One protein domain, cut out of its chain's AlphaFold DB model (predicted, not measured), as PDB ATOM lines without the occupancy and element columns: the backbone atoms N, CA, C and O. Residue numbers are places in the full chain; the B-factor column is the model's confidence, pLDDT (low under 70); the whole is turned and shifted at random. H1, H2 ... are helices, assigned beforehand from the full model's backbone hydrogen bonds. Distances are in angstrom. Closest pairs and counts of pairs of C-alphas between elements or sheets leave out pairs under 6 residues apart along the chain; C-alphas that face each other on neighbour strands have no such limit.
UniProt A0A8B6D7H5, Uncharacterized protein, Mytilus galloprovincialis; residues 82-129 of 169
ATOM      1  N   ARG A  82       8.006  84.132  28.239       92.12
ATOM      2  CA  ARG A  82       6.850  83.616  28.965       92.12
ATOM      3  C   ARG A  82       6.982  83.953  30.459       92.12
ATOM      4  O   ARG A  82       8.097  83.917  30.977       92.12
ATOM      5  N   PRO A  83       5.877  84.273  31.150       90.62
ATOM      6  CA  PRO A  83       5.920  84.667  32.558       90.62
ATOM      7  C   PRO A  83       6.225  83.506  33.517       90.62
ATOM      8  O   PRO A  83       6.527  83.760  34.676       90.62
ATOM      9  N   ASP A  84       6.127  82.257  33.057       90.44
ATOM     10  CA  ASP A  84       6.426  81.054  33.839       90.44
ATOM     11  C   ASP A  84       7.876  80.566  33.698       90.44
ATOM     12  O   ASP A  84       8.260  79.588  34.334       90.44
ATOM     13  N   GLU A  85       8.689  81.261  32.902       91.62
ATOM     14  CA  GLU A  85      10.123  81.001  32.777       91.62
ATOM     15  C   GLU A  85      10.924  81.893  33.743       91.62
ATOM     16  O   GLU A  85      10.505  83.022  34.026       91.62
ATOM     17  N   PRO A  86      12.101  81.443  34.223       90.00
ATOM     18  CA  PRO A  86      12.948  82.244  35.100       90.00
ATOM     19  C   PRO A  86      13.312  83.606  34.496       90.00
ATOM     20  O   PRO A  86      13.584  83.737  33.298       90.00
ATOM     21  N   PHE A  87      13.372  84.634  35.335       88.25
ATOM     22  CA  PHE A  87      13.882  85.944  34.946       88.25
ATOM     23  C   PHE A  87      15.413  85.969  35.021       88.25
ATOM     24  O   PHE A  87      16.046  85.253  35.803       88.25
ATOM     25  N   GLY A  88      16.019  86.816  34.187       80.94
ATOM     26  CA  GLY A  88      17.467  87.015  34.173       80.94
ATOM     27  C   GLY A  88      18.018  87.464  35.532       80.94
ATOM     28  O   GLY A  88      17.284  87.943  36.395       80.94
ATOM     29  N   LEU A  89      19.336  87.322  35.704       78.12
ATOM     30  CA  LEU A  89      20.038  87.648  36.952       78.12
ATOM     31  C   LEU A  89      19.452  86.919  38.179       78.12
ATOM     32  O   LEU A  89      19.222  87.540  39.206       78.12
ATOM     33  N   TRP A  90      19.221  85.605  38.085       82.25
ATOM     34  CA  TRP A  90      18.781  84.773  39.222       82.25
ATOM     35  C   TRP A  90      17.495  85.276  39.899       82.25
ATOM     36  O   TRP A  90      17.370  85.221  41.119       82.25
ATOM     37  N   ASN A  91      16.531  85.763  39.109       83.19
ATOM     38  CA  ASN A  91      15.271  86.336  39.598       83.19
ATOM     39  C   ASN A  91      15.430  87.571  40.505       83.19
ATOM     40  O   ASN A  91      14.532  87.867  41.291       83.19
ATOM     41  N   LEU A  92      16.526  88.328  40.371       84.12
ATOM     42  CA  LEU A  92      16.767  89.555  41.144       84.12
ATOM     43  C   LEU A  92      15.620  90.574  41.038       84.12
ATOM     44  O   LEU A  92      15.330  91.300  41.985       84.12
ATOM     45  N   LYS A  93      14.976  90.643  39.870       88.50
ATOM     46  CA  LYS A  93      13.794  91.470  39.632       88.50
ATOM     47  C   LYS A  93      12.821  90.718  38.719       88.50
ATOM     48  O   LYS A  93      13.257  90.241  37.667       88.50
ATOM     49  N   PRO A  94      11.529  90.610  39.079       87.88
ATOM     50  CA  PRO A  94      10.532  90.009  38.207       87.88
ATOM     51  C   PRO A  94      10.321  90.859  36.948       87.88
ATOM     52  O   PRO A  94      10.531  92.074  36.949       87.88
ATOM     53  N   GLY A  95       9.887  90.223  35.863       90.06
ATOM     54  CA  GLY A  95       9.413  90.929  34.675       90.06
ATOM     55  C   GLY A  95       8.007  91.502  34.862       90.06
ATOM     56  O   GLY A  95       7.288  91.153  35.796       90.06
ATOM     57  N   VAL A  96       7.594  92.361  33.929       93.38
ATOM     58  CA  VAL A  96       6.231  92.907  33.884       93.38
ATOM     59  C   VAL A  96       5.359  92.019  33.006       93.38
ATOM     60  O   VAL A  96       5.642  91.845  31.817       93.38
ATOM     61  N   VAL A  97       4.277  91.469  33.560       94.31
ATOM     62  CA  VAL A  97       3.295  90.722  32.764       94.31
ATOM     63  C   VAL A  97       2.428  91.716  31.997       94.31
ATOM     64  O   VAL A  97       1.626  92.444  32.572       94.31
ATOM     65  N   MET A  98       2.598  91.745  30.677       94.94
ATOM     66  CA  MET A  98       1.939  92.733  29.817       94.94
ATOM     67  C   MET A  98       0.599  92.258  29.244       94.94
ATOM     68  O   MET A  98      -0.203  93.074  28.802       94.94
ATOM     69  N   ARG A  99       0.372  90.940  29.171       93.81
ATOM     70  CA  ARG A  99      -0.844  90.339  28.603       93.81
ATOM     71  C   ARG A  99      -1.089  88.947  29.172       93.81
ATOM     72  O   ARG A  99      -0.136  88.223  29.450       93.81
ATOM     73  N   SER A 100      -2.356  88.553  29.248       92.94
ATOM     74  CA  SER A 100      -2.782  87.193  29.584       92.94
ATOM     75  C   SER A 100      -3.830  86.698  28.584       92.94
ATOM     76  O   SER A 100      -4.640  87.479  28.088       92.94
ATOM     77  N   SER A 101      -3.807  85.401  28.261       93.12
ATOM     78  CA  SER A 101      -4.869  84.760  27.471       93.12
ATOM     79  C   SER A 101      -6.120  84.472  28.304       93.12
ATOM     80  O   SER A 101      -7.216  84.446  27.753       93.12
ATOM     81  N   THR A 102      -5.965  84.269  29.617       95.38
ATOM     82  CA  THR A 102      -7.065  83.997  30.555       95.38
ATOM     83  C   THR A 102      -7.674  85.270  31.138       95.38
ATOM     84  O   THR A 102      -8.828  85.249  31.554       95.38
ATOM     85  N   ASP A 103      -6.932  86.379  31.117       95.62
ATOM     86  CA  ASP A 103      -7.415  87.702  31.512       95.62
ATOM     87  C   ASP A 103      -7.076  88.760  30.443       95.62
ATOM     88  O   ASP A 103      -6.010  89.384  30.483       95.62
ATOM     89  N   PRO A 104      -7.984  88.999  29.479       94.44
ATOM     90  CA  PRO A 104      -7.808  90.029  28.457       94.44
ATOM     91  C   PRO A 104      -7.795  91.467  28.995       94.44
ATOM     92  O   PRO A 104      -7.432  92.380  28.253       94.44
ATOM     93  N   LYS A 105      -8.229  91.696  30.244       96.25
ATOM     94  CA  LYS A 105      -8.272  93.023  30.883       96.25
ATOM     95  C   LYS A 105      -7.116  93.243  31.860       96.25
ATOM     96  O   LYS A 105      -7.109  94.274  32.537       96.25
ATOM     97  N   LEU A 106      -6.156  92.315  31.906       95.94
ATOM     98  CA  LEU A 106      -4.955  92.416  32.725       95.94
ATOM     99  C   LEU A 106      -4.315  93.794  32.540       95.94
ATOM    100  O   LEU A 106      -3.982  94.204  31.424       95.94
ATOM    101  N   LYS A 107      -4.119  94.498  33.652       96.19
ATOM    102  CA  LYS A 107      -3.339  95.731  33.682       96.19
ATOM    103  C   LYS A 107      -1.922  95.396  34.142       96.19
ATOM    104  O   LYS A 107      -1.796  94.741  35.176       96.19
ATOM    105  N   PRO A 108      -0.876  95.822  33.414       95.81
ATOM    106  CA  PRO A 108       0.492  95.612  33.862       95.81
ATOM    107  C   PRO A 108       0.719  96.262  35.232       95.81
ATOM    108  O   PRO A 108       0.379  97.431  35.429       95.81
ATOM    109  N   ASP A 109       1.290  95.503  36.166       94.44
ATOM    110  CA  ASP A 109       1.636  95.985  37.504       94.44
ATOM    111  C   ASP A 109       2.986  96.711  37.474       94.44
ATOM    112  O   ASP A 109       4.059  96.142  37.700       94.44
ATOM    113  N   TRP A 110       2.919  97.995  37.135       94.38
ATOM    114  CA  TRP A 110       4.081  98.876  37.135       94.38
ATOM    115  C   TRP A 110       4.548  99.242  38.541       94.38
ATOM    116  O   TRP A 110       5.726  99.538  38.712       94.38
ATOM    117  N   GLU A 111       3.662  99.230  39.536       94.19
ATOM    118  CA  GLU A 111       3.992  99.631  40.904       94.19
ATOM    119  C   GLU A 111       4.952  98.621  41.535       94.19
ATOM    120  O   GLU A 111       6.052  98.987  41.954       94.19
ATOM    121  N   THR A 112       4.604  97.334  41.484       91.38
ATOM    122  CA  THR A 112       5.477  96.251  41.960       91.38
ATOM    123  C   THR A 112       6.776  96.178  41.161       91.38
ATOM    124  O   THR A 112       7.844  95.940  41.721       91.38
ATOM    125  N   PHE A 113       6.728  96.402  39.846       90.94
ATOM    126  CA  PHE A 113       7.948  96.406  39.044       90.94
ATOM    127  C   PHE A 113       8.865  97.584  39.387       90.94
ATOM    128  O   PHE A 113      10.079  97.413  39.479       90.94
ATOM    129  N   CYS A 114       8.328  98.787  39.570       92.38
ATOM    130  CA  CYS A 114       9.123  99.983  39.850       92.38
ATOM    131  C   CYS A 114       9.576 100.088  41.311       92.38
ATOM    132  O   CYS A 114      10.549 100.790  41.568       92.38
ATOM    133  N   SER A 115       8.945  99.373  42.249       92.50
ATOM    134  CA  SER A 115       9.357  99.365  43.661       92.50
ATOM    135  C   SER A 115      10.720  98.704  43.902       92.50
ATOM    136  O   SER A 115      11.353  98.948  44.926       92.50
ATOM    137  N   ILE A 116      11.199  97.894  42.950       88.94
ATOM    138  CA  ILE A 116      12.502  97.229  43.026       88.94
ATOM    139  C   ILE A 116      13.542  98.031  42.238       88.94
ATOM    140  O   ILE A 116      13.563  98.008  40.996       88.94
ATOM    141  N   ASP A 117      14.472  98.660  42.958       89.56
ATOM    142  CA  ASP A 117      15.712  99.173  42.379       89.56
ATOM    143  C   ASP A 117      16.661  98.008  42.066       89.56
ATOM    144  O   ASP A 117      17.426  97.514  42.897       89.56
ATOM    145  N   ARG A 118      16.610  97.565  40.809       86.88
ATOM    146  CA  ARG A 118      17.468  96.499  40.286       86.88
ATOM    147  C   ARG A 118      18.949  96.852  40.376       86.88
ATOM    148  O   ARG A 118      19.769  95.953  40.518       86.88
ATOM    149  N   THR A 119      19.311  98.123  40.224       82.69
ATOM    150  CA  THR A 119      20.715  98.539  40.252       82.69
ATOM    151  C   THR A 119      21.271  98.409  41.659       82.69
ATOM    152  O   THR A 119      22.324  97.798  41.817       82.69
ATOM    153  N   ALA A 120      20.542  98.883  42.672       85.12
ATOM    154  CA  ALA A 120      20.918  98.683  44.069       85.12
ATOM    155  C   ALA A 120      20.999  97.188  44.423       85.12
ATOM    156  O   ALA A 120      22.014  96.729  44.945       85.12
ATOM    157  N   ALA A 121      19.981  96.408  44.045       84.38
ATOM    158  CA  ALA A 121      19.953  94.969  44.299       84.38
ATOM    159  C   ALA A 121      21.113  94.226  43.605       84.38
ATOM    160  O   ALA A 121      21.703  93.309  44.175       84.38
ATOM    161  N   GLN A 122      21.480  94.637  42.384       82.38
ATOM    162  CA  GLN A 122      22.594  94.030  41.662       82.38
ATOM    163  C   GLN A 122      23.926  94.396  42.312       82.38
ATOM    164  O   GLN A 122      24.739  93.496  42.511       82.38
ATOM    165  N   LYS A 123      24.142  95.677  42.652       80.75
ATOM    166  CA  LYS A 123      25.352  96.146  43.350       80.75
ATOM    167  C   LYS A 123      25.570  95.352  44.637       80.75
ATOM    168  O   LYS A 123      26.652  94.814  44.833       80.75
ATOM    169  N   GLU A 124      24.523  95.181  45.438       82.00
ATOM    170  CA  GLU A 124      24.580  94.386  46.666       82.00
ATOM    171  C   GLU A 124      24.960  92.922  46.391       82.00
ATOM    172  O   GLU A 124      25.809  92.361  47.078       82.00
ATOM    173  N   SER A 125      24.399  92.309  45.340       79.00
ATOM    174  CA  SER A 125      24.697  90.912  44.980       79.00
ATOM    175  C   SER A 125      26.136  90.671  44.502       79.00
ATOM    176  O   SER A 125      26.600  89.532  44.524       79.00
ATOM    177  N   ILE A 126      26.835  91.721  44.050       76.50
ATOM    178  CA  ILE A 126      28.202  91.632  43.513       76.50
ATOM    179  C   ILE A 126      29.244  92.345  44.376       76.50
ATOM    180  O   ILE A 126      30.407  92.379  43.979       76.50
ATOM    181  N   LYS A 127      28.858  92.904  45.527       79.12
ATOM    182  CA  LYS A 127      29.725  93.750  46.365       79.12
ATOM    183  C   LYS A 127      31.023  93.060  46.794       79.12
ATOM    184  O   LYS A 127      32.062  93.698  46.862       79.12
ATOM    185  N   ASP A 128      30.970  91.746  47.004       77.62
ATOM    186  CA  ASP A 128      32.132  90.947  47.408       77.62
ATOM    187  C   ASP A 128      33.036  90.582  46.212       77.62
ATOM    188  O   ASP A 128      34.139  90.070  46.383       77.62
ATOM    189  N   PHE A 129      32.574  90.832  44.982       70.12
ATOM    190  CA  PHE A 129      33.260  90.470  43.741       70.12
ATOM    191  C   PHE A 129      33.732  91.676  42.931       70.12
ATOM    192  O   PHE A 129      34.611  91.513  42.083       70.12
TER     193      PHE A 129
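Overview. This is residues 82 to 129 of the 169 residues of an uncharacterized protein of Mytilus galloprovincialis (UniProt A0A8B6D7H5). What shape appears? There is little regular structure: a loose zigzag, in which residues 82 to 109 turn back near Leu 89 and again near Thr 102, and the return run passes through two short helices, H1 then H2. What is printed? The printed part has 48 residues and no named strand; its class is all helix, with 14 residues in named elements. How large? It is loose, radius of gyration of the C-alphas 13.5 A, spans 44 by 21 by 8 A.

Arrangement. How does H2, residues 118 to 126, stand to H1, residues 110 to 114? They are apart, joined by a tight link of 3 residues. And their backbones? In both, every O i to N i+4 pair is within hydrogen-bond range.

Along the chain. Where is H2? It ends at C-alpha 126 (28.202, 91.632, 43.513), length 12.2 A. And H1? It begins at C-alpha 110 (4.081, 98.876, 37.135), length 5.8 A.

Size, cuts and confidence. Which C-alphas are farthest apart? Those of Pro 104 and Asp 128, 44.2 A. Any cut or low confidence? The printed part has no cut, and no printed residue is under 70 in pLDDT.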